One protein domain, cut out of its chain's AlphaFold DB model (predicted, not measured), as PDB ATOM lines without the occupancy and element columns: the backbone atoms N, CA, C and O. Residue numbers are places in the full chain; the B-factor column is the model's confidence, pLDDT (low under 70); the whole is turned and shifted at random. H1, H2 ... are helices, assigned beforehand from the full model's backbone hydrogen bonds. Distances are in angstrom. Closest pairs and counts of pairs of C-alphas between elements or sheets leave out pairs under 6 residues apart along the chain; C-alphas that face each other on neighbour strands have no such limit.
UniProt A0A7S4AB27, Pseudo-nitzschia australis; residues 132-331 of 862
ATOM      1  N   VAL A 132       8.563 -20.072  -8.540       93.50
ATOM      2  CA  VAL A 132       7.312 -20.086  -7.765       93.50
ATOM      3  C   VAL A 132       7.607 -19.811  -6.295       93.50
ATOM      4  O   VAL A 132       7.064 -18.860  -5.734       93.50
ATOM      5  N   GLN A 133       8.519 -20.579  -5.690       93.25
ATOM      6  CA  GLN A 133       8.874 -20.402  -4.280       93.25
ATOM      7  C   GLN A 133       9.414 -18.992  -4.028       93.25
ATOM      8  O   GLN A 133       8.933 -18.290  -3.147       93.25
ATOM      9  N   LYS A 134      10.307 -18.508  -4.898       93.19
ATOM     10  CA  LYS A 134      10.851 -17.147  -4.806       93.19
ATOM     11  C   LYS A 134       9.784 -16.049  -4.921       93.19
ATOM     12  O   LYS A 134      10.002 -14.943  -4.421       93.19
ATOM     13  N   ALA A 135       8.671 -16.300  -5.610       93.69
ATOM     14  CA  ALA A 135       7.542 -15.377  -5.664       93.69
ATOM     15  C   ALA A 135       6.715 -15.412  -4.367       93.69
ATOM     16  O   ALA A 135       6.336 -14.345  -3.885       93.69
ATOM     17  N   PHE A 136       6.516 -16.594  -3.774       95.06
ATOM     18  CA  PHE A 136       5.882 -16.743  -2.461       95.06
ATOM     19  C   PHE A 136       6.718 -16.114  -1.342       95.06
ATOM     20  O   PHE A 136       6.207 -15.224  -0.668       95.06
ATOM     21  N   ASP A 137       8.018 -16.418  -1.237       93.94
ATOM     22  CA  ASP A 137       8.925 -15.820  -0.240       93.94
ATOM     23  C   ASP A 137       8.877 -14.273  -0.284       93.94
ATOM     24  O   ASP A 137       8.915 -13.574   0.731       93.94
ATOM     25  N   ARG A 138       8.773 -13.705  -1.494       95.06
ATOM     26  CA  ARG A 138       8.670 -12.254  -1.742       95.06
ATOM     27  C   ARG A 138       7.331 -11.641  -1.360       95.06
ATOM     28  O   ARG A 138       7.269 -10.417  -1.250       95.06
ATOM     29  N   GLN A 139       6.274 -12.431  -1.264       95.38
ATOM     30  CA  GLN A 139       4.956 -11.958  -0.862       95.38
ATOM     31  C   GLN A 139       4.765 -12.169   0.638       95.38
ATOM     32  O   GLN A 139       4.469 -11.200   1.327       95.38
ATOM     33  N   GLU A 140       5.151 -13.331   1.166       93.31
ATOM     34  CA  GLU A 140       5.226 -13.606   2.606       93.31
ATOM     35  C   GLU A 140       6.064 -12.553   3.348       93.31
ATOM     36  O   GLU A 140       5.649 -12.044   4.386       93.31
ATOM     37  N   THR A 141       7.201 -12.123   2.787       95.38
ATOM     38  CA  THR A 141       8.008 -11.036   3.379       95.38
ATOM     39  C   THR A 141       7.323  -9.665   3.359       95.38
ATOM     40  O   THR A 141       7.563  -8.864   4.265       95.38
ATOM     41  N   LYS A 142       6.448  -9.374   2.385       96.44
ATOM     42  CA  LYS A 142       5.613  -8.157   2.407       96.44
ATOM     43  C   LYS A 142       4.479  -8.284   3.414       96.44
ATOM     44  O   LYS A 142       4.228  -7.329   4.142       96.44
ATOM     45  N   ASP A 143       3.832  -9.441   3.471       93.69
ATOM     46  CA  ASP A 143       2.681  -9.685   4.338       93.69
ATOM     47  C   ASP A 143       3.114  -9.717   5.810       93.69
ATOM     48  O   ASP A 143       2.470  -9.098   6.653       93.69
ATOM     49  N   MET A 144       4.285 -10.292   6.117       94.00
ATOM     50  CA  MET A 144       4.944 -10.150   7.420       94.00
ATOM     51  C   MET A 144       5.257  -8.688   7.756       94.00
ATOM     52  O   MET A 144       5.008  -8.259   8.882       94.00
ATOM     53  N   ALA A 145       5.779  -7.902   6.807       96.69
ATOM     54  CA  ALA A 145       6.063  -6.486   7.038       96.69
ATOM     55  C   ALA A 145       4.778  -5.667   7.273       96.69
ATOM     56  O   ALA A 145       4.756  -4.795   8.144       96.69
ATOM     57  N   ALA A 146       3.696  -5.968   6.549       96.31
ATOM     58  CA  ALA A 146       2.382  -5.365   6.745       96.31
ATOM     59  C   ALA A 146       1.777  -5.760   8.102       96.31
ATOM     60  O   ALA A 146       1.362  -4.885   8.859       96.31
ATOM     61  N   ALA A 147       1.815  -7.043   8.469       94.56
ATOM     62  CA  ALA A 147       1.354  -7.537   9.767       94.56
ATOM     63  C   ALA A 147       2.159  -6.943  10.937       94.56
ATOM     64  O   ALA A 147       1.585  -6.569  11.959       94.56
ATOM     65  N   GLN A 148       3.478  -6.776  10.785       96.38
ATOM     66  CA  GLN A 148       4.321  -6.095  11.771       96.38
ATOM     67  C   GLN A 148       3.942  -4.611  11.911       96.38
ATOM     68  O   GLN A 148       3.894  -4.090  13.030       96.38
ATOM     69  N   GLN A 149       3.624  -3.930  10.803       97.50
ATOM     70  CA  GLN A 149       3.115  -2.557  10.830       97.50
ATOM     71  C   GLN A 149       1.741  -2.480  11.510       97.50
ATOM     72  O   GLN A 149       1.591  -1.671  12.429       97.50
ATOM     73  N   GLU A 150       0.780  -3.342  11.156       96.25
ATOM     74  CA  GLU A 150      -0.536  -3.416  11.813       96.25
ATOM     75  C   GLU A 150      -0.405  -3.670  13.320       96.25
ATOM     76  O   GLU A 150      -1.011  -2.948  14.113       96.25
ATOM     77  N   LEU A 151       0.430  -4.627  13.733       95.75
ATOM     78  CA  LEU A 151       0.664  -4.957  15.141       95.75
ATOM     79  C   LEU A 151       1.314  -3.791  15.898       95.75
ATOM     80  O   LEU A 151       0.907  -3.483  17.019       95.75
ATOM     81  N   SER A 152       2.272  -3.085  15.286       97.12
ATOM     82  CA  SER A 152       2.879  -1.891  15.893       97.12
ATOM     83  C   SER A 152       1.880  -0.732  16.034       97.12
ATOM     84  O   SER A 152       1.844  -0.068  17.073       97.12
ATOM     85  N   ALA A 153       1.008  -0.530  15.040       97.50
ATOM     86  CA  ALA A 153      -0.046   0.480  15.067       97.50
ATOM     87  C   ALA A 153      -1.148   0.130  16.081       97.50
ATOM     88  O   ALA A 153      -1.650   1.012  16.778       97.50
ATOM     89  N   PHE A 154      -1.490  -1.153  16.210       97.00
ATOM     90  CA  PHE A 154      -2.393  -1.676  17.232       97.00
ATOM     91  C   PHE A 154      -1.830  -1.454  18.641       97.00
ATOM     92  O   PHE A 154      -2.513  -0.858  19.471       97.00
ATOM     93  N   GLN A 155      -0.567  -1.813  18.899       97.31
ATOM     94  CA  GLN A 155       0.088  -1.551  20.189       97.31
ATOM     95  C   GLN A 155       0.170  -0.051  20.512       97.31
ATOM     96  O   GLN A 155       0.002   0.339  21.669       97.31
ATOM     97  N   ALA A 156       0.410   0.805  19.513       98.06
ATOM     98  CA  ALA A 156       0.405   2.253  19.699       98.06
ATOM     99  C   ALA A 156      -0.989   2.782  20.088       98.06
ATOM    100  O   ALA A 156      -1.088   3.590  21.011       98.06
ATOM    101  N   LYS A 157      -2.059   2.289  19.444       98.12
ATOM    102  CA  LYS A 157      -3.455   2.626  19.781       98.12
ATOM    103  C   LYS A 157      -3.859   2.108  21.161       98.12
ATOM    104  O   LYS A 157      -4.368   2.889  21.956       98.12
ATOM    105  N   ALA A 158      -3.562   0.849  21.481       97.56
ATOM    106  CA  ALA A 158      -3.842   0.257  22.789       97.56
ATOM    107  C   ALA A 158      -3.195   1.067  23.929       97.56
ATOM    108  O   ALA A 158      -3.858   1.402  24.904       97.56
ATOM    109  N   ARG A 159      -1.930   1.489  23.760       97.88
ATOM    110  CA  ARG A 159      -1.221   2.364  24.716       97.88
ATOM    111  C   ARG A 159      -1.740   3.806  24.765       97.88
ATOM    112  O   ARG A 159      -1.437   4.504  25.729       97.88
ATOM    113  N   ALA A 160      -2.428   4.289  23.731       98.12
ATOM    114  CA  ALA A 160      -3.088   5.594  23.757       98.12
ATOM    115  C   ALA A 160      -4.401   5.507  24.547       98.12
ATOM    116  O   ALA A 160      -4.589   6.266  25.491       98.12
ATOM    117  N   ILE A 161      -5.227   4.499  24.251       97.81
ATOM    118  CA  ILE A 161      -6.481   4.209  24.965       97.81
ATOM    119  C   ILE A 161      -6.213   3.957  26.457       97.81
ATOM    120  O   ILE A 161      -6.884   4.540  27.300       97.81
ATOM    121  N   GLU A 162      -5.174   3.189  26.799       97.56
ATOM    122  CA  GLU A 162      -4.770   2.940  28.192       97.56
ATOM    123  C   GLU A 162      -4.412   4.235  28.952       97.56
ATOM    124  O   GLU A 162      -4.685   4.350  30.145       97.56
ATOM    125  N   LYS A 163      -3.841   5.237  28.266       98.19
ATOM    126  CA  LYS A 163      -3.505   6.547  28.854       98.19
ATOM    127  C   LYS A 163      -4.695   7.497  28.968       98.19
ATOM    128  O   LYS A 163      -4.679   8.354  29.846       98.19
ATOM    129  N   GLU A 164      -5.660   7.397  28.059       98.19
ATOM    130  CA  GLU A 164      -6.820   8.296  27.990       98.19
ATOM    131  C   GLU A 164      -7.997   7.794  28.840       98.19
ATOM    132  O   GLU A 164      -8.635   8.590  29.526       98.19
ATOM    133  N   SER A 165      -8.240   6.480  28.833       97.75
ATOM    134  CA  SER A 165      -9.439   5.837  29.393       97.75
ATOM    135  C   SER A 165      -9.143   4.727  30.414       97.75
ATOM    136  O   SER A 165     -10.071   4.214  31.033       97.75
ATOM    137  N   GLY A 166      -7.874   4.359  30.623       98.00
ATOM    138  CA  GLY A 166      -7.468   3.316  31.573       98.00
ATOM    139  C   GLY A 166      -7.424   1.891  30.991       98.00
ATOM    140  O   GLY A 166      -7.668   1.690  29.799       98.00
ATOM    141  N   PRO A 167      -7.072   0.885  31.817       96.81
ATOM    142  CA  PRO A 167      -6.796  -0.477  31.352       96.81
ATOM    143  C   PRO A 167      -8.040  -1.227  30.849       96.81
ATOM    144  O   PRO A 167      -7.944  -1.946  29.863       96.81
ATOM    145  N   GLU A 168      -9.215  -1.012  31.449       97.12
ATOM    146  CA  GLU A 168     -10.460  -1.691  31.044       97.12
ATOM    147  C   GLU A 168     -10.832  -1.375  29.583       97.12
ATOM    148  O   GLU A 168     -11.116  -2.274  28.793       97.12
ATOM    149  N   ALA A 169     -10.709  -0.106  29.179       97.75
ATOM    150  CA  ALA A 169     -10.940   0.328  27.800       97.75
ATOM    151  C   ALA A 169      -9.918  -0.256  26.804       97.75
ATOM    152  O   ALA A 169     -10.215  -0.419  25.617       97.75
ATOM    153  N   ARG A 170      -8.705  -0.589  27.268       96.75
ATOM    154  CA  ARG A 170      -7.724  -1.307  26.452       96.75
ATOM    155  C   ARG A 170      -8.159  -2.758  26.238       96.75
ATOM    156  O   ARG A 170      -8.102  -3.208  25.097       96.75
ATOM    157  N   ASP A 171      -8.618  -3.461  27.270       96.81
ATOM    158  CA  ASP A 171      -9.066  -4.857  27.147       96.81
ATOM    159  C   ASP A 171     -10.269  -4.999  26.197       96.81
ATOM    160  O   ASP A 171     -10.313  -5.925  25.379       96.81
ATOM    161  N   GLU A 172     -11.207  -4.044  26.228       97.88
ATOM    162  CA  GLU A 172     -12.302  -3.959  25.251       97.88
ATOM    163  C   GLU A 172     -11.775  -3.777  23.819       97.88
ATOM    164  O   GLU A 172     -12.143  -4.544  22.926       97.88
ATOM    165  N   PHE A 173     -10.836  -2.849  23.599       97.88
ATOM    166  CA  PHE A 173     -10.204  -2.639  22.292       97.88
ATOM    167  C   PHE A 173      -9.411  -3.865  21.796       97.88
ATOM    168  O   PHE A 173      -9.472  -4.212  20.612       97.88
ATOM    169  N   GLU A 174      -8.693  -4.572  22.677       97.12
ATOM    170  CA  GLU A 174      -8.005  -5.819  22.313       97.12
ATOM    171  C   GLU A 174      -9.002  -6.927  21.925       97.12
ATOM    172  O   GLU A 174      -8.732  -7.717  21.010       97.12
ATOM    173  N   LYS A 175     -10.170  -6.981  22.578       98.00
ATOM    174  CA  LYS A 175     -11.260  -7.918  22.266       98.00
ATOM    175  C   LYS A 175     -11.938  -7.584  20.934       98.00
ATOM    176  O   LYS A 175     -12.143  -8.494  20.127       98.00
ATOM    177  N   GLU A 176     -12.226  -6.311  20.665       97.38
ATOM    178  CA  GLU A 176     -12.758  -5.850  19.375       97.38
ATOM    179  C   GLU A 176     -11.792  -6.137  18.221       97.38
ATOM    180  O   GLU A 176     -12.211  -6.637  17.175       97.38
ATOM    181  N   PHE A 177     -10.490  -5.904  18.409       97.00
ATOM    182  CA  PHE A 177      -9.484  -6.203  17.388       97.00
ATOM    183  C   PHE A 177      -9.390  -7.706  17.093       97.00
ATOM    184  O   PHE A 177      -9.380  -8.102  15.926       97.00
ATOM    185  N   LYS A 178      -9.408  -8.564  18.125       96.62
ATOM    186  CA  LYS A 178      -9.469 -10.029  17.954       96.62
ATOM    187  C   LYS A 178     -10.744 -10.464  17.222       96.62
ATOM    188  O   LYS A 178     -10.670 -11.320  16.345       96.62
ATOM    189  N   ALA A 179     -11.895  -9.858  17.526       97.06
ATOM    190  CA  ALA A 179     -13.146 -10.121  16.811       97.06
ATOM    191  C   ALA A 179     -13.096  -9.647  15.345       97.06
ATOM    192  O   ALA A 179     -13.572 -10.352  14.460       97.06
ATOM    193  N   SER A 180     -12.470  -8.498  15.065       96.38
ATOM    194  CA  SER A 180     -12.264  -8.002  13.700       96.38
ATOM    195  C   SER A 180     -11.331  -8.904  12.887       96.38
ATOM    196  O   SER A 180     -11.626  -9.162  11.723       96.38
ATOM    197  N   GLN A 181     -10.255  -9.431  13.482       95.75
ATOM    198  CA  GLN A 181      -9.374 -10.391  12.803       95.75
ATOM    199  C   GLN A 181     -10.088 -11.718  12.503       95.75
ATOM    200  O   GLN A 181      -9.905 -12.264  11.418       95.75
ATOM    201  N   LYS A 182     -10.947 -12.210  13.411       95.94
ATOM    202  CA  LYS A 182     -11.793 -13.386  13.140       95.94
ATOM    203  C   LYS A 182     -12.759 -13.144  11.980       95.94
ATOM    204  O   LYS A 182     -12.734 -13.918  11.033       95.94
ATOM    205  N   ARG A 183     -13.491 -12.023  11.985       97.00
ATOM    206  CA  ARG A 183     -14.387 -11.651  10.872       97.00
ATOM    207  C   ARG A 183     -13.656 -11.550   9.537       97.00
ATOM    208  O   ARG A 183     -14.130 -12.113   8.567       97.00
ATOM    209  N   LYS A 184     -12.473 -10.926   9.486       95.81
ATOM    210  CA  LYS A 184     -11.647 -10.904   8.262       95.81
ATOM    211  C   LYS A 184     -11.265 -12.313   7.789       95.81
ATOM    212  O   LYS A 184     -11.228 -12.565   6.590       95.81
ATOM    213  N   ALA A 185     -10.943 -13.225   8.708       94.69
ATOM    214  CA  ALA A 185     -10.617 -14.608   8.361       94.69
ATOM    215  C   ALA A 185     -11.846 -15.381   7.846       94.69
ATOM    216  O   ALA A 185     -11.722 -16.119   6.873       94.69
ATOM    217  N   GLU A 186     -13.015 -15.168   8.453       95.81
ATOM    218  CA  GLU A 186     -14.313 -15.713   8.028       95.81
ATOM    219  C   GLU A 186     -14.717 -15.160   6.644       95.81
ATOM    220  O   GLU A 186     -14.933 -15.937   5.720       95.81
ATOM    221  N   GLU A 187     -14.682 -13.836   6.446       96.62
ATOM    222  CA  GLU A 187     -14.932 -13.150   5.164       96.62
ATOM    223  C   GLU A 187     -14.009 -13.662   4.040       96.62
ATOM    224  O   GLU A 187     -14.458 -13.894   2.916       96.62
ATOM    225  N   ASN A 188     -12.725 -13.901   4.340       95.69
ATOM    226  CA  ASN A 188     -11.773 -14.485   3.389       95.69
ATOM    227  C   ASN A 188     -12.070 -15.966   3.080       95.69
ATOM    228  O   ASN A 188     -11.817 -16.422   1.964       95.69
ATOM    229  N   GLN A 189     -12.586 -16.742   4.037       96.12
ATOM    230  CA  GLN A 189     -12.993 -18.133   3.796       96.12
ATOM    231  C   GLN A 189     -14.271 -18.194   2.952       96.12
ATOM    232  O   GLN A 189     -14.303 -18.915   1.955       96.12
ATOM    233  N   GLU A 190     -15.282 -17.388   3.283       96.38
ATOM    234  CA  GLU A 190     -16.515 -17.268   2.501       96.38
ATOM    235  C   GLU A 190     -16.231 -16.795   1.070       96.38
ATOM    236  O   GLU A 190     -16.729 -17.392   0.114       96.38
ATOM    237  N   GLY A 191     -15.383 -15.776   0.899       96.69
ATOM    238  CA  GLY A 191     -14.968 -15.285  -0.415       96.69
ATOM    239  C   GLY A 191     -14.185 -16.323  -1.230       96.69
ATOM    240  O   GLY A 191     -14.358 -16.409  -2.445       96.69
ATOM    241  N   LEU A 192     -13.392 -17.180  -0.576       96.81
ATOM    242  CA  LEU A 192     -12.713 -18.306  -1.223       96.81
ATOM    243  C   LEU A 192     -13.693 -19.403  -1.666       96.81
ATOM    244  O   LEU A 192     -13.510 -19.989  -2.735       96.81
ATOM    245  N   GLU A 193     -14.732 -19.697  -0.883       96.12
ATOM    246  CA  GLU A 193     -15.775 -20.647  -1.291       96.12
ATOM    247  C   GLU A 193     -16.661 -20.094  -2.412       96.12
ATOM    248  O   GLU A 193     -17.006 -20.839  -3.332       96.12
ATOM    249  N   GLN A 194     -16.976 -18.796  -2.381       97.31
ATOM    250  CA  GLN A 194     -17.657 -18.092  -3.473       97.31
ATOM    251  C   GLN A 194     -16.824 -18.159  -4.758       97.31
ATOM    252  O   GLN A 194     -17.319 -18.669  -5.759       97.31
ATOM    253  N   LEU A 195     -15.532 -17.812  -4.706       97.44
ATOM    254  CA  LEU A 195     -14.618 -17.925  -5.849       97.44
ATOM    255  C   LEU A 195     -14.578 -19.350  -6.429       97.44
ATOM    256  O   LEU A 195     -14.593 -19.526  -7.644       97.44
ATOM    257  N   LYS A 196     -14.569 -20.387  -5.581       97.31
ATOM    258  CA  LYS A 196     -14.617 -21.788  -6.041       97.31
ATOM    259  C   LYS A 196     -15.940 -22.158  -6.716       97.31
ATOM    260  O   LYS A 196     -15.925 -22.955  -7.651       97.31
ATOM    261  N   ARG A 197     -17.069 -21.602  -6.266       97.44
ATOM    262  CA  ARG A 197     -18.379 -21.781  -6.918       97.44
ATOM    263  C   ARG A 197     -18.446 -21.025  -8.248       97.44
ATOM    264  O   ARG A 197     -18.866 -21.614  -9.240       97.44
ATOM    265  N   ASP A 198     -17.944 -19.794  -8.298       97.69
ATOM    266  CA  ASP A 198     -17.888 -18.972  -9.514       97.69
ATOM    267  C   ASP A 198     -16.967 -19.578 -10.589       97.69
ATOM    268  O   ASP A 198     -17.273 -19.503 -11.781       97.69
ATOM    269  N   LEU A 199     -15.858 -20.210 -10.185       97.31
ATOM    270  CA  LEU A 199     -14.977 -20.987 -11.066       97.31
ATOM    271  C   LEU A 199     -15.706 -22.196 -11.670       97.31
ATOM    272  O   LEU A 199     -15.720 -22.360 -12.892       97.31
ATOM    273  N   LEU A 200     -16.382 -22.998 -10.837       97.38
ATOM    274  CA  LEU A 200     -17.170 -24.146 -11.303       97.38
ATOM    275  C   LEU A 200     -18.306 -23.719 -12.250       97.38
ATOM    276  O   LEU A 200     -18.536 -24.378 -13.263       97.38
ATOM    277  N   ASP A 201     -18.958 -22.582 -11.997       97.00
ATOM    278  CA  ASP A 201     -19.995 -22.014 -12.873       97.00
ATOM    279  C   ASP A 201     -19.467 -21.535 -14.238       97.00
ATOM    280  O   ASP A 201     -20.198 -21.531 -15.239       97.00
ATOM    281  N   GLN A 202     -18.184 -21.178 -14.307       96.62
ATOM    282  CA  GLN A 202     -17.466 -20.924 -15.559       96.62
ATOM    283  C   GLN A 202     -17.021 -22.220 -16.261       96.62
ATOM    284  O   GLN A 202     -16.636 -22.171 -17.429       96.62
ATOM    285  N   GLY A 203     -17.119 -23.373 -15.591       96.62
ATOM    286  CA  GLY A 203     -16.628 -24.667 -16.066       96.62
ATOM    287  C   GLY A 203     -15.171 -24.960 -15.698       96.62
ATOM    288  O   GLY A 203     -14.611 -25.939 -16.180       96.62
ATOM    289  N   ILE A 204     -14.540 -24.124 -14.870       96.81
ATOM    290  CA  ILE A 204     -13.134 -24.241 -14.474       96.81
ATOM    291  C   ILE A 204     -13.064 -25.034 -13.162       96.81
ATOM    292  O   ILE A 204     -13.624 -24.613 -12.149       96.81
ATOM    293  N   ASP A 205     -12.374 -26.178 -13.155       96.12
ATOM    294  CA  ASP A 205     -12.174 -26.939 -11.916       96.12
ATOM    295  C   ASP A 205     -11.171 -26.204 -10.995       96.12
ATOM    296  O   ASP A 205     -10.036 -25.952 -11.414       96.12
ATOM    297  N   PRO A 206     -11.542 -25.870  -9.744       96.62
ATOM    298  CA  PRO A 206     -10.675 -25.141  -8.817       96.62
ATOM    299  C   PRO A 206      -9.397 -25.905  -8.422       96.62
ATOM    300  O   PRO A 206      -8.361 -25.293  -8.162       96.62
ATOM    301  N   ASP A 207      -9.458 -27.234  -8.358       95.44
ATOM    302  CA  ASP A 207      -8.382 -28.094  -7.868       95.44
ATOM    303  C   ASP A 207      -7.571 -28.734  -9.011       95.44
ATOM    304  O   ASP A 207      -6.417 -29.113  -8.782       95.44
ATOM    305  N   LEU A 208      -8.127 -28.881 -10.221       94.38
ATOM    306  CA  LEU A 208      -7.499 -29.587 -11.353       94.38
ATOM    307  C   LEU A 208      -7.148 -28.699 -12.561       94.38
ATOM    308  O   LEU A 208      -6.162 -29.000 -13.237       94.38
ATOM    309  N   ASP A 209      -7.886 -27.619 -12.833       94.50
ATOM    310  CA  ASP A 209      -7.557 -26.694 -13.928       94.50
ATOM    311  C   ASP A 209      -6.378 -25.782 -13.525       94.50
ATOM    312  O   ASP A 209      -6.252 -25.357 -12.371       94.50
ATOM    313  N   ILE A 210      -5.493 -25.483 -14.477       93.06
ATOM    314  CA  ILE A 210      -4.325 -24.618 -14.260       93.06
ATOM    315  C   ILE A 210      -4.793 -23.189 -13.948       93.06
ATOM    316  O   ILE A 210      -4.267 -22.541 -13.038       93.06
ATOM    317  N   GLU A 211      -5.851 -22.726 -14.617       93.06
ATOM    318  CA  GLU A 211      -6.425 -21.405 -14.371       93.06
ATOM    319  C   GLU A 211      -7.157 -21.334 -13.020       93.06
ATOM    320  O   GLU A 211      -6.997 -20.360 -12.281       93.06
ATOM    321  N   GLY A 212      -7.884 -22.392 -12.638       95.50
ATOM    322  CA  GLY A 212      -8.554 -22.485 -11.335       95.50
ATOM    323  C   GLY A 212      -7.557 -22.399 -10.176       95.50
ATOM    324  O   GLY A 212      -7.704 -21.568  -9.272       95.50
ATOM    325  N   ARG A 213      -6.460 -23.166 -10.265       95.56
ATOM    326  CA  ARG A 213      -5.336 -23.090  -9.315       95.56
ATOM    327  C   ARG A 213      -4.710 -21.700  -9.270       95.56
ATOM    328  O   ARG A 213      -4.460 -21.194  -8.176       95.56
ATOM    329  N   ARG A 214      -4.475 -21.067 -10.426       95.62
ATOM    330  CA  ARG A 214      -3.930 -19.701 -10.516       95.62
ATOM    331  C   ARG A 214      -4.811 -18.696  -9.773       95.62
ATOM    332  O   ARG A 214      -4.282 -17.932  -8.968       95.62
ATOM    333  N   GLN A 215      -6.125 -18.713  -9.997       96.50
ATOM    334  CA  GLN A 215      -7.055 -17.779  -9.350       96.50
ATOM    335  C   GLN A 215      -7.142 -18.005  -7.829       96.50
ATOM    336  O   GLN A 215      -7.117 -17.041  -7.064       96.50
ATOM    337  N   ILE A 216      -7.138 -19.260  -7.364       97.19
ATOM    338  CA  ILE A 216      -7.127 -19.572  -5.923       97.19
ATOM    339  C   ILE A 216      -5.806 -19.171  -5.262       97.19
ATOM    340  O   ILE A 216      -5.820 -18.647  -4.148       97.19
ATOM    341  N   ILE A 217      -4.665 -19.376  -5.921       96.50
ATOM    342  CA  ILE A 217      -3.354 -18.952  -5.405       96.50
ATOM    343  C   ILE A 217      -3.250 -17.420  -5.377       96.50
ATOM    344  O   ILE A 217      -2.754 -16.867  -4.396       96.50
ATOM    345  N   LEU A 218      -3.788 -16.731  -6.386       96.50
ATOM    346  CA  LEU A 218      -3.888 -15.272  -6.397       96.50
ATOM    347  C   LEU A 218      -4.745 -14.755  -5.232       96.50
ATOM    348  O   LEU A 218      -4.323 -13.831  -4.543       96.50
ATOM    349  N   TYR A 219      -5.899 -15.371  -4.962       97.06
ATOM    350  CA  TYR A 219      -6.772 -14.975  -3.852       97.06
ATOM    351  C   TYR A 219      -6.163 -15.289  -2.472       97.06
ATOM    352  O   TYR A 219      -6.177 -14.449  -1.580       97.06
ATOM    353  N   THR A 220      -5.592 -16.486  -2.291       95.94
ATOM    354  CA  THR A 220      -5.056 -16.941  -0.989       95.94
ATOM    355  C   THR A 220      -3.695 -16.361  -0.628       95.94
ATOM    356  O   THR A 220      -3.421 -16.170   0.554       95.94
ATOM    357  N   ARG A 221      -2.821 -16.134  -1.615       95.44
ATOM    358  CA  ARG A 221      -1.426 -15.709  -1.401       95.44
ATOM    359  C   ARG A 221      -1.100 -14.345  -2.000       95.44
ATOM    360  O   ARG A 221       0.030 -13.905  -1.856       95.44
ATOM    361  N   GLY A 222      -2.016 -13.695  -2.722       95.88
ATOM    362  CA  GLY A 222      -1.749 -12.403  -3.368       95.88
ATOM    363  C   GLY A 222      -0.726 -12.452  -4.516       95.88
ATOM    364  O   GLY A 222      -0.219 -11.405  -4.919       95.88
ATOM    365  N   VAL A 223      -0.393 -13.641  -5.040       97.00
ATOM    366  CA  VAL A 223       0.604 -13.831  -6.111       97.00
ATOM    367  C   VAL A 223      -0.065 -14.355  -7.378       97.00
ATOM    368  O   VAL A 223      -0.535 -15.492  -7.401       97.00
ATOM    369  N   ASP A 224      -0.035 -13.575  -8.463       96.25
ATOM    370  CA  ASP A 224      -0.390 -14.093  -9.788       96.25
ATOM    371  C   ASP A 224       0.781 -14.912 -10.352       96.25
ATOM    372  O   ASP A 224       1.791 -14.363 -10.798       96.25
ATOM    373  N   LEU A 225       0.645 -16.241 -10.364       93.81
ATOM    374  CA  LEU A 225       1.643 -17.127 -10.973       93.81
ATOM    375  C   LEU A 225       1.802 -16.902 -12.485       93.81
ATOM    376  O   LEU A 225       2.864 -17.216 -13.023       93.81
ATOM    377  N   GLY A 226       0.800 -16.327 -13.157       95.06
ATOM    378  CA  GLY A 226       0.874 -15.920 -14.561       95.06
ATOM    379  C   GLY A 226       1.889 -14.801 -14.817       95.06
ATOM    380  O   GLY A 226       2.460 -14.743 -15.902       95.06
ATOM    381  N   ASP A 227       2.194 -13.963 -13.823       96.31
ATOM    382  CA  ASP A 227       3.205 -12.896 -13.929       96.31
ATOM    383  C   ASP A 227       4.617 -13.361 -13.529       96.31
ATOM    384  O   ASP A 227       5.599 -12.637 -13.710       96.31
ATOM    385  N   VAL A 228       4.751 -14.581 -13.002       95.69
ATOM    386  CA  VAL A 228       6.036 -15.152 -12.582       95.69
ATOM    387  C   VAL A 228       6.673 -15.908 -13.750       95.69
ATOM    388  O   VAL A 228       6.214 -16.979 -14.143       95.69
ATOM    389  N   ASP A 229       7.759 -15.364 -14.298       94.44
ATOM    390  CA  ASP A 229       8.465 -15.972 -15.428       94.44
ATOM    391  C   ASP A 229       8.946 -17.404 -15.138       94.44
ATOM    392  O   ASP A 229       9.593 -17.678 -14.124       94.44
ATOM    393  N   GLY A 230       8.684 -18.309 -16.086       91.50
ATOM    394  CA  GLY A 230       9.112 -19.709 -16.027       91.50
ATOM    395  C   GLY A 230       8.146 -20.659 -15.313       91.50
ATOM    396  O   GLY A 230       8.431 -21.852 -15.250       91.50
ATOM    397  N   THR A 231       7.006 -20.177 -14.806       94.06
ATOM    398  CA  THR A 231       5.934 -21.060 -14.320       94.06
ATOM    399  C   THR A 231       5.081 -21.594 -15.483       94.06
ATOM    400  O   THR A 231       4.976 -20.926 -16.516       94.06
ATOM    401  N   PRO A 232       4.398 -22.749 -15.325       92.00
ATOM    402  CA  PRO A 232       3.432 -23.230 -16.316       92.00
ATOM    403  C   PRO A 232       2.321 -22.210 -16.618       92.00
ATOM    404  O   PRO A 232       1.977 -22.000 -17.774       92.00
ATOM    405  N   HIS A 233       1.836 -21.507 -15.588       93.38
ATOM    406  CA  HIS A 233       0.790 -20.483 -15.691       93.38
ATOM    407  C   HIS A 233       1.218 -19.269 -16.542       93.38
ATOM    408  O   HIS A 233       0.412 -18.703 -17.274       93.38
ATOM    409  N   ASN A 234       2.489 -18.855 -16.462       95.06
ATOM    410  CA  ASN A 234       3.046 -17.776 -17.287       95.06
ATOM    411  C   ASN A 234       3.218 -18.219 -18.748       95.06
ATOM    412  O   ASN A 234       2.973 -17.438 -19.665       95.06
ATOM    413  N   VAL A 235       3.592 -19.483 -18.975       92.94
ATOM    414  CA  VAL A 235       3.659 -20.074 -20.319       92.94
ATOM    415  C   VAL A 235       2.268 -20.137 -20.958       92.94
ATOM    416  O   VAL A 235       2.117 -19.699 -22.095       92.94
ATOM    417  N   GLU A 236       1.246 -20.582 -20.223       91.00
ATOM    418  CA  GLU A 236      -0.154 -20.578 -20.676       91.00
ATOM    419  C   GLU A 236      -0.641 -19.164 -21.023       91.00
ATOM    420  O   GLU A 236      -1.047 -18.930 -22.160       91.00
ATOM    421  N   LYS A 237      -0.483 -18.196 -20.108       92.50
ATOM    422  CA  LYS A 237      -0.833 -16.781 -20.337       92.50
ATOM    423  C   LYS A 237      -0.169 -16.208 -21.599       92.50
ATOM    424  O   LYS A 237      -0.799 -15.487 -22.366       92.50
ATOM    425  N   ARG A 238       1.092 -16.565 -21.870       92.31
ATOM    426  CA  ARG A 238       1.794 -16.163 -23.105       92.31
ATOM    427  C   ARG A 238       1.241 -16.842 -24.359       92.31
ATOM    428  O   ARG A 238       1.248 -16.212 -25.412       92.31
ATOM    429  N   TYR A 239       0.794 -18.095 -24.278       92.50
ATOM    430  CA  TYR A 239       0.136 -18.770 -25.399       92.50
ATOM    431  C   TYR A 239      -1.248 -18.174 -25.696       92.50
ATOM    432  O   TYR A 239      -1.593 -18.027 -26.869       92.50
ATOM    433  N   GLU A 240      -1.999 -17.774 -24.665       89.25
ATOM    434  CA  GLU A 240      -3.256 -17.021 -24.798       89.25
ATOM    435  C   GLU A 240      -3.027 -15.654 -25.460       89.25
ATOM    436  O   GLU A 240      -3.677 -15.337 -26.455       89.25
ATOM    437  N   GLU A 241      -2.051 -14.874 -24.976       92.31
ATOM    438  CA  GLU A 241      -1.661 -13.577 -25.560       92.31
ATOM    439  C   GLU A 241      -1.188 -13.697 -27.023       92.31
ATOM    440  O   GLU A 241      -1.338 -12.758 -27.804       92.31
ATOM    441  N   GLN A 242      -0.635 -14.851 -27.410       92.56
ATOM    442  CA  GLN A 242      -0.231 -15.162 -28.788       92.56
ATOM    443  C   GLN A 242      -1.365 -15.742 -29.649       92.56
ATOM    444  O   GLN A 242      -1.178 -15.893 -30.856       92.56
ATOM    445  N   GLY A 243      -2.520 -16.079 -29.064       90.25
ATOM    446  CA  GLY A 243      -3.626 -16.736 -29.766       90.25
ATOM    447  C   GLY A 243      -3.285 -18.138 -30.287       90.25
ATOM    448  O   GLY A 243      -3.836 -18.561 -31.302       90.25
ATOM    449  N   SER A 244      -2.352 -18.846 -29.640       92.12
ATOM    450  CA  SER A 244      -1.921 -20.177 -30.079       92.12
ATOM    451  C   SER A 244      -3.011 -21.228 -29.851       92.12
ATOM    452  O   SER A 244      -3.626 -21.275 -28.787       92.12
ATOM    453  N   SER A 245      -3.187 -22.151 -30.800       85.69
ATOM    454  CA  SER A 245      -3.986 -23.372 -30.601       85.69
ATOM    455  C   SER A 245      -3.364 -24.344 -29.584       85.69
ATOM    456  O   SER A 245      -4.021 -25.286 -29.142       85.69
ATOM    457  N   GLU A 246      -2.112 -24.109 -29.178       83.44
ATOM    458  CA  GLU A 246      -1.456 -24.797 -28.059       83.44
ATOM    459  C   GLU A 246      -1.854 -24.231 -26.684       83.44
ATOM    460  O   GLU A 246      -1.521 -24.832 -25.664       83.44
ATOM    461  N   ALA A 247      -2.566 -23.097 -26.622       84.25
ATOM    462  CA  ALA A 247      -3.040 -22.542 -25.359       84.25
ATOM    463  C   ALA A 247      -3.991 -23.531 -24.667       84.25
ATOM    464  O   ALA A 247      -4.977 -23.991 -25.249       84.25
ATOM    465  N   PHE A 248      -3.713 -23.843 -23.402       83.88
ATOM    466  CA  PHE A 248      -4.453 -24.849 -22.642       83.88
ATOM    467  C   PHE A 248      -5.927 -24.443 -22.458       83.88
ATOM    468  O   PHE A 248      -6.800 -25.288 -22.638       83.88
ATOM    469  N   ALA A 249      -6.237 -23.153 -22.289       84.44
ATOM    470  CA  ALA A 249      -7.607 -22.627 -22.351       84.44
ATOM    471  C   ALA A 249      -8.344 -22.895 -23.687       84.44
ATOM    472  O   ALA A 249      -9.556 -23.121 -23.683       84.44
ATOM    473  N   VAL A 250      -7.640 -22.916 -24.829       86.38
ATOM    474  CA  VAL A 250      -8.226 -23.260 -26.142       86.38
ATOM    475  C   VAL A 250      -8.460 -24.766 -26.233       86.38
ATOM    476  O   VAL A 250      -9.565 -25.193 -26.565       86.38
ATOM    477  N   GLN A 251      -7.460 -25.575 -25.869       87.75
ATOM    478  CA  GLN A 251      -7.565 -27.039 -25.880       87.75
ATOM    479  C   GLN A 251      -8.631 -27.560 -24.906       87.75
ATOM    480  O   GLN A 251      -9.331 -28.522 -25.217       87.75
ATOM    481  N   LYS A 252      -8.778 -26.921 -23.738       91.50
ATOM    482  CA  LYS A 252      -9.690 -27.353 -22.668       91.50
ATOM    483  C   LYS A 252     -11.059 -26.693 -22.700       91.50
ATOM    484  O   LYS A 252     -11.885 -26.966 -21.829       91.50
ATOM    485  N   LYS A 253     -11.352 -25.881 -23.719       94.81
ATOM    486  CA  LYS A 253     -12.660 -25.236 -23.879       94.81
ATOM    487  C   LYS A 253     -13.810 -26.253 -23.837       94.81
ATOM    488  O   LYS A 253     -14.771 -26.055 -23.099       94.81
ATOM    489  N   ALA A 254     -13.676 -27.368 -24.554       95.56
ATOM    490  CA  ALA A 254     -14.669 -28.442 -24.573       95.56
ATOM    491  C   ALA A 254     -14.851 -29.116 -23.199       95.56
ATOM    492  O   ALA A 254     -15.975 -29.364 -22.768       95.56
ATOM    493  N   HIS A 255     -13.755 -29.358 -22.469       95.31
ATOM    494  CA  HIS A 255     -13.805 -29.915 -21.111       95.31
ATOM    495  C   HIS A 255     -14.483 -28.961 -20.126       95.31
ATOM    496  O   HIS A 255     -15.297 -29.400 -19.316       95.31
ATOM    497  N   ARG A 256     -14.210 -27.654 -20.232       96.19
ATOM    498  CA  ARG A 256     -14.877 -26.618 -19.430       96.19
ATOM    499  C   ARG A 256     -16.375 -26.550 -19.741       96.19
ATOM    500  O   ARG A 256     -17.185 -26.459 -18.822       96.19
ATOM    501  N   GLU A 257     -16.772 -26.689 -21.008       96.38
ATOM    502  CA  GLU A 257     -18.185 -26.809 -21.400       96.38
ATOM    503  C   GLU A 257     -18.848 -28.079 -20.810       96.38
ATOM    504  O   GLU A 257     -19.959 -27.982 -20.287       96.38
ATOM    505  N   MET A 258     -18.162 -29.234 -20.768       95.94
ATOM    506  CA  MET A 258     -18.657 -30.437 -20.067       95.94
ATOM    507  C   MET A 258     -18.828 -30.223 -18.554       95.94
ATOM    508  O   MET A 258     -19.856 -30.608 -17.993       95.94
ATOM    509  N   ILE A 259     -17.840 -29.620 -17.883       96.94
ATOM    510  CA  ILE A 259     -17.891 -29.345 -16.436       96.94
ATOM    511  C   ILE A 259     -19.039 -28.382 -16.129       96.94
ATOM    512  O   ILE A 259     -19.830 -28.642 -15.224       96.94
ATOM    513  N   LYS A 260     -19.201 -27.325 -16.929       97.50
ATOM    514  CA  LYS A 260     -20.303 -26.367 -16.803       97.50
ATOM    515  C   LYS A 260     -21.675 -27.031 -16.953       97.50
ATOM    516  O   LYS A 260     -22.573 -26.760 -16.155       97.50
ATOM    517  N   ALA A 261     -21.823 -27.941 -17.917       97.19
ATOM    518  CA  ALA A 261     -23.025 -28.758 -18.055       97.19
ATOM    519  C   ALA A 261     -23.278 -29.605 -16.790       97.19
ATOM    520  O   ALA A 261     -24.394 -29.635 -16.275       97.19
ATOM    521  N   MET A 262     -22.245 -30.248 -16.231       96.50
ATOM    522  CA  MET A 262     -22.372 -31.034 -14.993       96.50
ATOM    523  C   MET A 262     -22.745 -30.180 -13.778       96.50
ATOM    524  O   MET A 262     -23.569 -30.592 -12.968       96.50
ATOM    525  N   VAL A 263     -22.190 -28.976 -13.657       97.56
ATOM    526  CA  VAL A 263     -22.547 -28.021 -12.600       97.56
ATOM    527  C   VAL A 263     -24.011 -27.584 -12.731       97.56
ATOM    528  O   VAL A 263     -24.718 -27.512 -11.725       97.56
ATOM    529  N   GLN A 264     -24.507 -27.376 -13.955       96.81
ATOM    530  CA  GLN A 264     -25.921 -27.083 -14.206       96.81
ATOM    531  C   GLN A 264     -26.837 -28.281 -13.890       96.81
ATOM    532  O   GLN A 264     -27.878 -28.091 -13.266       96.81
ATOM    533  N   ASP A 265     -26.447 -29.509 -14.245       96.12
ATOM    534  CA  ASP A 265     -27.164 -30.745 -13.884       96.12
ATOM    535  C   ASP A 265     -27.266 -30.936 -12.361       96.12
ATOM    536  O   ASP A 265     -28.330 -31.273 -11.851       96.12
ATOM    537  N   LEU A 266     -26.187 -30.666 -11.620       96.12
ATOM    538  CA  LEU A 266     -26.166 -30.755 -10.155       96.12
ATOM    539  C   LEU A 266     -27.054 -29.690  -9.503       96.12
ATOM    540  O   LEU A 266     -27.837 -30.020  -8.609       96.12
ATOM    541  N   LYS A 267     -27.008 -28.448 -10.003       96.00
ATOM    542  CA  LYS A 267     -27.921 -27.370  -9.589       96.00
ATOM    543  C   LYS A 267     -29.383 -27.704  -9.876       96.00
ATOM    544  O   LYS A 267     -30.232 -27.446  -9.035       96.00
ATOM    545  N   ASN A 268     -29.675 -28.334 -11.014       93.50
ATOM    546  CA  ASN A 268     -31.028 -28.773 -11.360       93.50
ATOM    547  C   ASN A 268     -31.551 -29.926 -10.477       93.50
ATOM    548  O   ASN A 268     -32.742 -30.227 -10.520       93.50
ATOM    549  N   ARG A 269     -30.671 -30.572  -9.701       91.50
ATOM    550  CA  ARG A 269     -30.977 -31.664  -8.760       91.50
ATOM    551  C   ARG A 269     -30.778 -31.258  -7.291       91.50
ATOM    552  O   ARG A 269     -30.674 -32.144  -6.444       91.50
ATOM    553  N   ASP A 270     -30.657 -29.959  -7.007       93.50
ATOM    554  CA  ASP A 270     -30.422 -29.388  -5.670       93.50
ATOM    555  C   ASP A 270     -29.197 -29.971  -4.919       93.50
ATOM    556  O   ASP A 270     -29.181 -30.062  -3.691       93.50
ATOM    557  N   LYS A 271     -28.133 -30.356  -5.643       95.38
ATOM    558  CA  LYS A 271     -26.861 -30.835  -5.061       95.38
ATOM    559  C   LYS A 271     -25.779 -29.762  -5.158       95.38
ATOM    560  O   LYS A 271     -25.577 -29.215  -6.239       95.38
ATOM    561  N   ASP A 272     -25.036 -29.501  -4.072       96.00
ATOM    562  CA  ASP A 272     -23.914 -28.544  -4.099       96.00
ATOM    563  C   ASP A 272     -22.808 -29.048  -5.051       96.00
ATOM    564  O   ASP A 272     -22.178 -30.081  -4.766       96.00
ATOM    565  N   PRO A 273     -22.524 -28.335  -6.161       96.69
ATOM    566  CA  PRO A 273     -21.461 -28.721  -7.075       96.69
ATOM    567  C   PRO A 273     -20.104 -28.804  -6.369       96.69
ATOM    568  O   PRO A 273     -19.336 -29.732  -6.619       96.69
ATOM    569  N   LEU A 274     -19.818 -27.901  -5.426       96.19
ATOM    570  CA  LEU A 274     -18.517 -27.847  -4.763       96.19
ATOM    571  C   LEU A 274     -18.233 -29.119  -3.949       96.19
ATOM    572  O   LEU A 274     -17.101 -29.601  -3.938       96.19
ATOM    573  N   GLN A 275     -19.248 -29.691  -3.297       96.44
ATOM    574  CA  GLN A 275     -19.111 -30.965  -2.585       96.44
ATOM    575  C   GLN A 275     -18.990 -32.145  -3.555       96.44
ATOM    576  O   GLN A 275     -18.131 -33.009  -3.368       96.44
ATOM    577  N   TYR A 276     -19.786 -32.162  -4.629       96.69
ATOM    578  CA  TYR A 276     -19.733 -33.232  -5.628       96.69
ATOM    579  C   TYR A 276     -18.353 -33.343  -6.291       96.69
ATOM    580  O   TYR A 276     -17.798 -34.441  -6.354       96.69
ATOM    581  N   PHE A 277     -17.773 -32.222  -6.734       96.19
ATOM    582  CA  PHE A 277     -16.448 -32.196  -7.364       96.19
ATOM    583  C   PHE A 277     -15.322 -32.532  -6.366       96.19
ATOM    584  O   PHE A 277     -14.383 -33.238  -6.730       96.19
ATOM    585  N   LYS A 278     -15.447 -32.147  -5.081       95.31
ATOM    586  CA  LYS A 278     -14.523 -32.587  -4.011       95.31
ATOM    587  C   LYS A 278     -14.532 -34.108  -3.797       95.31
ATOM    588  O   LYS A 278     -13.470 -34.664  -3.530       95.31
ATOM    589  N   LEU A 279     -15.693 -34.761  -3.910       97.50
ATOM    590  CA  LEU A 279     -15.855 -36.213  -3.733       97.50
ATOM    591  C   LEU A 279     -15.500 -37.024  -4.991       97.50
ATOM    592  O   LEU A 279     -15.035 -38.152  -4.883       97.50
ATOM    593  N   ASN A 280     -15.703 -36.468  -6.189       96.38
ATOM    594  CA  ASN A 280     -15.580 -37.187  -7.466       96.38
ATOM    595  C   ASN A 280     -14.325 -36.794  -8.271       96.38
ATOM    596  O   ASN A 280     -14.358 -36.830  -9.502       96.38
ATOM    597  N   LYS A 281     -13.218 -36.438  -7.603       95.50
ATOM    598  CA  LYS A 281     -12.001 -35.906  -8.255       95.50
ATOM    599  C   LYS A 281     -11.472 -36.777  -9.392       95.50
ATOM    600  O   LYS A 281     -11.098 -36.245 -10.429       95.50
ATOM    601  N   GLU A 282     -11.496 -38.098  -9.230       95.38
ATOM    602  CA  GLU A 282     -11.055 -39.046 -10.263       95.38
ATOM    603  C   GLU A 282     -11.894 -38.950 -11.543       95.38
ATOM    604  O   GLU A 282     -11.349 -38.970 -12.642       95.38
ATOM    605  N   LYS A 283     -13.218 -38.776 -11.421       94.88
ATOM    606  CA  LYS A 283     -14.105 -38.606 -12.582       94.88
ATOM    607  C   LYS A 283     -13.827 -37.285 -13.290       94.88
ATOM    608  O   LYS A 283     -13.848 -37.246 -14.518       94.88
ATOM    609  N   THR A 284     -13.549 -36.217 -12.543       94.00
ATOM    610  CA  THR A 284     -13.210 -34.928 -13.152       94.00
ATOM    611  C   THR A 284     -11.835 -34.950 -13.809       94.00
ATOM    612  O   THR A 284     -11.696 -34.421 -14.907       94.00
ATOM    613  N   ASP A 285     -10.845 -35.627 -13.224       95.06
ATOM    614  CA  ASP A 285      -9.533 -35.828 -13.853       95.06
ATOM    615  C   ASP A 285      -9.645 -36.678 -15.132       95.06
ATOM    616  O   ASP A 285      -9.098 -36.311 -16.171       95.06
ATOM    617  N   MET A 286     -10.458 -37.744 -15.125       95.31
ATOM    618  CA  MET A 286     -10.794 -38.490 -16.346       95.31
ATOM    619  C   MET A 286     -11.420 -37.591 -17.418       95.31
ATOM    620  O   MET A 286     -11.032 -37.691 -18.578       95.31
ATOM    621  N   ILE A 287     -12.349 -36.695 -17.051       94.31
ATOM    622  CA  ILE A 287     -12.945 -35.731 -17.990       94.31
ATOM    623  C   ILE A 287     -11.872 -34.788 -18.539       94.31
ATOM    624  O   ILE A 287     -11.730 -34.676 -19.751       94.31
ATOM    625  N   ILE A 288     -11.086 -34.155 -17.667       94.06
ATOM    626  CA  ILE A 288     -10.043 -33.171 -18.005       94.06
ATOM    627  C   ILE A 288      -8.928 -33.768 -18.887       94.06
ATOM    628  O   ILE A 288      -8.244 -33.015 -19.589       94.06
ATOM    629  N   ASN A 289      -8.760 -35.094 -18.880       94.69
ATOM    630  CA  ASN A 289      -7.776 -35.831 -19.675       94.69
ATOM    631  C   ASN A 289      -8.381 -36.580 -20.889       94.69
ATOM    632  O   ASN A 289      -7.661 -37.311 -21.576       94.69
ATOM    633  N   LEU A 290      -9.672 -36.399 -21.205       94.88
ATOM    634  CA  LEU A 290     -10.270 -36.914 -22.447       94.88
ATOM    635  C   LEU A 290      -9.654 -36.242 -23.692       94.88
ATOM    636  O   LEU A 290      -9.394 -35.037 -23.663       94.88
ATOM    637  N   PRO A 291      -9.515 -36.955 -24.828       95.75
ATOM    638  CA  PRO A 291      -9.209 -36.332 -26.117       95.75
ATOM    639  C   PRO A 291     -10.233 -35.248 -26.478       95.75
ATOM    640  O   PRO A 291     -11.433 -35.452 -26.287       95.75
ATOM    641  N   THR A 292      -9.767 -34.127 -27.032       93.25
ATOM    642  CA  THR A 292     -10.584 -32.930 -27.316       93.25
ATOM    643  C   THR A 292     -11.805 -33.231 -28.182       93.25
ATOM    644  O   THR A 292     -12.913 -32.887 -27.789       93.25
ATOM    645  N   GLU A 293     -11.641 -33.979 -29.275       94.75
ATOM    646  CA  GLU A 293     -12.734 -34.403 -30.172       94.75
ATOM    647  C   GLU A 293     -13.868 -35.124 -29.415       94.75
ATOM    648  O   GLU A 293     -15.053 -34.853 -29.608       94.75
ATOM    649  N   LYS A 294     -13.509 -36.020 -28.484       95.88
ATOM    650  CA  LYS A 294     -14.482 -36.754 -27.660       95.88
ATOM    651  C   LYS A 294     -15.126 -35.857 -26.608       95.88
ATOM    652  O   LYS A 294     -16.298 -36.051 -26.292       95.88
ATOM    653  N   ALA A 295     -14.377 -34.900 -26.065       94.56
ATOM    654  CA  ALA A 295     -14.907 -33.915 -25.134       94.56
ATOM    655  C   ALA A 295     -15.909 -32.973 -25.823       94.56
ATOM    656  O   ALA A 295     -16.956 -32.702 -25.248       94.56
ATOM    657  N   GLU A 296     -15.659 -32.553 -27.067       95.44
ATOM    658  CA  GLU A 296     -16.597 -31.752 -27.871       95.44
ATOM    659  C   GLU A 296     -17.894 -32.519 -28.161       95.44
ATOM    660  O   GLU A 296     -18.990 -32.009 -27.914       95.44
ATOM    661  N   GLU A 297     -17.792 -33.778 -28.601       96.44
ATOM    662  CA  GLU A 297     -18.961 -34.642 -28.793       96.44
ATOM    663  C   GLU A 297     -19.788 -34.818 -27.510       96.44
ATOM    664  O   GLU A 297     -21.022 -34.814 -27.560       96.44
ATOM    665  N   LEU A 298     -19.128 -35.026 -26.367       95.56
ATOM    666  CA  LEU A 298     -19.799 -35.224 -25.081       95.56
ATOM    667  C   LEU A 298     -20.379 -33.915 -24.534       95.56
ATOM    668  O   LEU A 298     -21.505 -33.940 -24.046       95.56
ATOM    669  N   ALA A 299     -19.692 -32.780 -24.683       95.50
ATOM    670  CA  ALA A 299     -20.213 -31.456 -24.344       95.50
ATOM    671  C   ALA A 299     -21.495 -31.152 -25.131       95.50
ATOM    672  O   ALA A 299     -22.515 -30.801 -24.539       95.50
ATOM    673  N   ALA A 300     -21.485 -31.376 -26.450       97.31
ATOM    674  CA  ALA A 300     -22.666 -31.203 -27.293       97.31
ATOM    675  C   ALA A 300     -23.822 -32.125 -26.862       97.31
ATOM    676  O   ALA A 300     -24.957 -31.667 -26.726       97.31
ATOM    677  N   LYS A 301     -23.548 -33.408 -26.579       96.00
ATOM    678  CA  LYS A 301     -24.554 -34.361 -26.069       96.00
ATOM    679  C   LYS A 301     -25.115 -33.931 -24.706       96.00
ATOM    680  O   LYS A 301     -26.326 -33.986 -24.512       96.00
ATOM    681  N   TYR A 302     -24.273 -33.470 -23.781       96.44
ATOM    682  CA  TYR A 302     -24.689 -33.027 -22.445       96.44
ATOM    683  C   TYR A 302     -25.520 -31.740 -22.497       96.44
ATOM    684  O   TYR A 302     -26.559 -31.675 -21.844       96.44
ATOM    685  N   ASN A 303     -25.125 -30.763 -23.319       95.44
ATOM    686  CA  ASN A 303     -25.892 -29.535 -23.537       95.44
ATOM    687  C   ASN A 303     -27.261 -29.838 -24.169       95.44
ATOM    688  O   ASN A 303     -28.282 -29.394 -23.647       95.44
ATOM    689  N   ASN A 304     -27.313 -30.686 -25.204       96.38
ATOM    690  CA  ASN A 304     -28.575 -31.127 -25.805       96.38
ATOM    691  C   ASN A 304     -29.480 -31.852 -24.787       96.38
ATOM    692  O   ASN A 304     -30.680 -31.588 -24.728       96.38
ATOM    693  N   ASN A 305     -28.923 -32.732 -23.945       94.62
ATOM    694  CA  ASN A 305     -29.688 -33.430 -22.907       94.62
ATOM    695  C   ASN A 305     -30.206 -32.475 -21.816       94.62
ATOM    696  O   ASN A 305     -31.352 -32.613 -21.384       94.62
ATOM    697  N   LEU A 306     -29.416 -31.475 -21.411       93.44
ATOM    698  CA  LEU A 306     -29.851 -30.417 -20.493       93.44
ATOM    699  C   LEU A 306     -30.975 -29.564 -21.086       93.44
ATOM    700  O   LEU A 306     -31.948 -29.275 -20.391       93.44
ATOM    701  N   GLU A 307     -30.888 -29.190 -22.362       93.56
ATOM    702  CA  GLU A 307     -31.953 -28.438 -23.034       93.56
ATOM    703  C   GLU A 307     -33.242 -29.255 -23.168       93.56
ATOM    704  O   GLU A 307     -34.332 -28.718 -22.948       93.56
ATOM    705  N   LEU A 308     -33.142 -30.550 -23.482       93.25
ATOM    706  CA  LEU A 308     -34.289 -31.447 -23.641       93.25
ATOM    707  C   LEU A 308     -34.924 -31.818 -22.290       93.25
ATOM    708  O   LEU A 308     -36.087 -31.477 -22.061       93.25
ATOM    709  N   TYR A 309     -34.157 -32.450 -21.398       91.12
ATOM    710  CA  TYR A 309     -34.626 -33.112 -20.171       91.12
ATOM    711  C   TYR A 309     -34.331 -32.333 -18.877       91.12
ATOM    712  O   TYR A 309     -34.826 -32.696 -17.810       91.12
ATOM    713  N   GLY A 310     -33.508 -31.282 -18.927       90.25
ATOM    714  CA  GLY A 310     -33.016 -30.592 -17.725       90.25
ATOM    715  C   GLY A 310     -31.955 -31.374 -16.944       90.25
ATOM    716  O   GLY A 310     -31.558 -30.933 -15.869       90.25
ATOM    717  N   GLN A 311     -31.486 -32.509 -17.467       91.56
ATOM    718  CA  GLN A 311     -30.491 -33.370 -16.827       91.56
ATOM    719  C   GLN A 311     -29.597 -34.055 -17.867       91.56
ATOM    720  O   GLN A 311     -30.035 -34.337 -18.980       91.56
ATOM    721  N   ILE A 312     -28.345 -34.346 -17.504       90.75
ATOM    722  CA  ILE A 312     -27.359 -34.983 -18.402       90.75
ATOM    723  C   ILE A 312     -27.715 -36.439 -18.710       90.75
ATOM    724  O   ILE A 312     -27.583 -36.889 -19.850       90.75
ATOM    725  N   VAL A 313     -28.141 -37.183 -17.689       89.94
ATOM    726  CA  VAL A 313     -28.531 -38.591 -17.824       89.94
ATOM    727  C   VAL A 313     -29.960 -38.626 -18.346       89.94
ATOM    728  O   VAL A 313     -30.857 -38.113 -17.681       89.94
ATOM    729  N   VAL A 314     -30.182 -39.216 -19.519       89.56
ATOM    730  CA  VAL A 314     -31.532 -39.368 -20.082       89.56
ATOM    731  C   VAL A 314     -32.390 -40.184 -19.096       89.56
ATOM    732  O   VAL A 314     -31.930 -41.249 -18.676       89.56
ATOM    733  N   PRO A 315     -33.587 -39.705 -18.689       86.62
ATOM    734  CA  PRO A 315     -34.493 -40.479 -17.838       86.62
ATOM    735  C   PRO A 315     -34.830 -41.828 -18.482       86.62
ATOM    736  O   PRO A 315     -34.960 -41.909 -19.707       86.62
ATOM    737  N   LYS A 316     -35.002 -42.885 -17.683       89.56
ATOM    738  CA  LYS A 316     -35.525 -44.154 -18.214       89.56
ATOM    739  C   LYS A 316     -36.999 -43.991 -18.593       89.56
ATOM    740  O   LYS A 316     -37.694 -43.138 -18.045       89.56
ATOM    741  N   GLU A 317     -37.491 -44.819 -19.513       81.94
ATOM    742  CA  GLU A 317     -38.900 -44.792 -19.929       81.94
ATOM    743  C   GLU A 317     -39.832 -45.001 -18.715       81.94
ATOM    744  O   GLU A 317     -39.920 -46.097 -18.166       81.94
ATOM    745  N   GLY A 318     -40.504 -43.927 -18.281       81.25
ATOM    746  CA  GLY A 318     -41.374 -43.895 -17.096       81.25
ATOM    747  C   GLY A 318     -40.892 -42.987 -15.952       81.25
ATOM    748  O   GLY A 318     -41.697 -42.629 -15.093       81.25
ATOM    749  N   GLU A 319     -39.627 -42.561 -15.944       82.38
ATOM    750  CA  GLU A 319     -39.098 -41.583 -14.984       82.38
ATOM    751  C   GLU A 319     -39.379 -40.148 -15.465       82.38
ATOM    752  O   GLU A 319     -39.066 -39.791 -16.602       82.38
ATOM    753  N   LYS A 320     -39.947 -39.298 -14.596       82.25
ATOM    754  CA  LYS A 320     -40.151 -37.869 -14.898       82.25
ATOM    755  C   LYS A 320     -38.802 -37.158 -15.003       82.25
ATOM    756  O   LYS A 320     -37.959 -37.296 -14.117       82.25
ATOM    757  N   SER A 321     -38.611 -36.360 -16.047       84.69
ATOM    758  CA  SER A 321     -37.382 -35.583 -16.225       84.69
ATOM    759  C   SER A 321     -37.260 -34.459 -15.185       84.69
ATOM    760  O   SER A 321     -38.267 -33.904 -14.742       84.69
ATOM    761  N   ALA A 322     -36.037 -34.055 -14.822       80.62
ATOM    762  CA  ALA A 322     -35.807 -32.916 -13.922       80.62
ATOM    763  C   ALA A 322     -36.547 -31.640 -14.375       80.62
ATOM    764  O   ALA A 322     -37.085 -30.898 -13.553       80.62
ATOM    765  N   LYS A 323     -36.645 -31.411 -15.690       83.50
ATOM    766  CA  LYS A 323     -37.395 -30.292 -16.278       83.50
ATOM    767  C   LYS A 323     -38.909 -30.399 -16.065       83.50
ATOM    768  O   LYS A 323     -39.552 -29.384 -15.804       83.50
ATOM    769  N   GLU A 324     -39.477 -31.602 -16.145       82.75
ATOM    770  CA  GLU A 324     -40.885 -31.851 -15.809       82.75
ATOM    771  C   GLU A 324     -41.132 -31.719 -14.307       82.75
ATOM    772  O   GLU A 324     -42.103 -31.077 -13.925       82.75
ATOM    773  N   LEU A 325     -40.227 -32.215 -13.456       81.25
ATOM    774  CA  LEU A 325     -40.317 -32.050 -12.000       81.25
ATOM    775  C   LEU A 325     -40.260 -30.569 -11.585       81.25
ATOM    776  O   LEU A 325     -41.052 -30.136 -10.749       81.25
ATOM    777  N   MET A 326     -39.399 -29.756 -12.208       77.19
ATOM    778  CA  MET A 326     -39.401 -28.299 -12.005       77.19
ATOM    779  C   MET A 326     -40.693 -27.628 -12.495       77.19
ATOM    780  O   MET A 326     -41.157 -26.671 -11.874       77.19
ATOM    781  N   ALA A 327     -41.277 -28.102 -13.599       81.69
ATOM    782  CA  ALA A 327     -42.531 -27.564 -14.126       81.69
ATOM    783  C   ALA A 327     -43.742 -27.948 -13.254       81.69
ATOM    784  O   ALA A 327     -44.616 -27.115 -13.012       81.69
ATOM    785  N   GLU A 328     -43.772 -29.182 -12.747       78.00
ATOM    786  CA  GLU A 328     -44.831 -29.737 -11.898       78.00
ATOM    787  C   GLU A 328     -44.788 -29.160 -10.473       78.00
ATOM    788  O   GLU A 328     -45.837 -28.857  -9.904       78.00
ATOM    789  N   ASN A 329     -43.593 -28.868  -9.941       72.06
ATOM    790  CA  ASN A 329     -43.409 -28.175  -8.657       72.06
ATOM    791  C   ASN A 329     -43.820 -26.682  -8.672       72.06
ATOM    792  O   ASN A 329     -43.751 -25.998  -7.648       72.06
ATOM    793  N   GLY A 330     -44.330 -26.170  -9.796       49.22
ATOM    794  CA  GLY A 330     -45.600 -25.429  -9.779       49.22
ATOM    795  C   GLY A 330     -45.644 -24.021  -9.168       49.22
ATOM    796  O   GLY A 330     -46.695 -23.382  -9.230       49.22
ATOM    797  N   LYS A 331     -44.544 -23.458  -8.651       45.09
ATOM    798  CA  LYS A 331     -44.428 -21.998  -8.468       45.09
ATOM    799  C   LYS A 331     -44.065 -21.371  -9.812       45.09
ATOM    800  O   LYS A 331     -42.906 -21.363 -10.213       45.09
TER     801      LYS A 331
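What this domain is: This is residues 132 to 331 of the 862 residues of a protein of Pseudo-nitzschia australis (UniProt A0A7S4AB27). Look first for a long, narrow V made by H2 and H1, two long helices joined at the tip, with the short helix H3 in its open mouth. At the far end of H2 a loose head of small helices is built round H6: H2 ends on H6 at a steep angle, H9 runs side by side with H6, H7 and H8 lie near H6, H4 and H5 make a short chain from H3, and H10 follows H9 at the end. The printed part has 200 residues with ten named helices, H1 to H10 in order along the chain, and no named strand; its class is all helix. The whole is loose, with a radius of gyration of the C-alphas of 23.9 A, and flat, spanning 78 by 50 by 25 A.

Where its parts are: Find C-alpha 167 at (-6.796, -0.477, 31.352); from there H2, the longest helix, runs through residues 167 to 202 to C-alpha 202 at (-17.466, -20.924, -15.559), 52.3 A away. Before it stands H1, residues 132 to 165, 48.3 A long, which begins at C-alpha 132 at (7.312, -20.086, -7.765). After H2 come H3, residues 210 to 221, 15.9 A; H4, residues 232 to 241, 14.3 A; and H5, residues 248 to 251, 5.0 A. Read on to H6, residues 253 to 267, 21.0 A; H7, residues 273 to 279, 9.9 A; and H8, residues 281 to 288, 10.3 A. H9 holds residues 292 to 309 over 25.1 A, and H10, residues 322 to 328 over 9.8 A, ends at C-alpha 328 at (-44.831, -29.737, -11.898).

How they stand to each other: Start at H2, which is a hub together with H6, each touching four helices. H1 and H2 form a helical hairpin, running opposite ways at a shallow tilt of 31 degrees; H1 touches H2 with residues 158 to 162 alone, the closest C-alphas being those of Glu 162 and Arg 170, 5.5 A apart. H2 and H3 are a second helical hairpin, at a shallow tilt of 6 degrees, closest at the C-alphas of Leu 199 and Gly 212, 6.6 A. H3 is close to H1 but not clearly touching, with the C-alphas of Gln 139 and Arg 221 7.4 A apart. Look next at Asp 201 and Lys 260, whose C-alphas are the closest of H2 and H6, 5.9 A, at a steep tilt of 66 degrees. H7 touches H2 about perpendicular, at 88 degrees, closest at Arg 197 and Leu 274, C-alphas 6.4 A apart. H6 and H9 touch and run the same way at a shallow tilt of 29 degrees, with C-alphas of Met 258 and Ala 299 4.7 A apart. H6 and H7 only just touch, with 3 pairs of C-alphas within 8 A, and only at the corner. H8 only just touches H6, with 3 such pairs, closest at His 255 and Ile 288, C-alphas 5.9 A apart. H4 only just touches H3 and H5, with 3 pairs each, closest at Ile 210 and His 233, 6.7 A, and at Glu 236 and Phe 248, 6.4 A, between C-alphas. H5 and H6 meet only through their link. H10 only just touches H9, with 3 pairs, closest at the C-alphas of Tyr 309 and Lys 323, 5.5 A. In H2, H3, H4, H6, H7, H8, H9 and H10 every O i to N i+4 pair is within hydrogen-bond range; in H1 28 of 30 are, and H5 is too short for such a pair.

The domain as a whole: The C-alphas of Lys 163 and Glu 317 are the two farthest apart, 79.2 A. Residues 144 to 153 of H1 and 178 to 187 of H2 stand free. The link from H9 to H10, residues 310 to 321, is long. The printed part has no cut; its mean pLDDT is 93.6, and residues 330 to 331 are under 70.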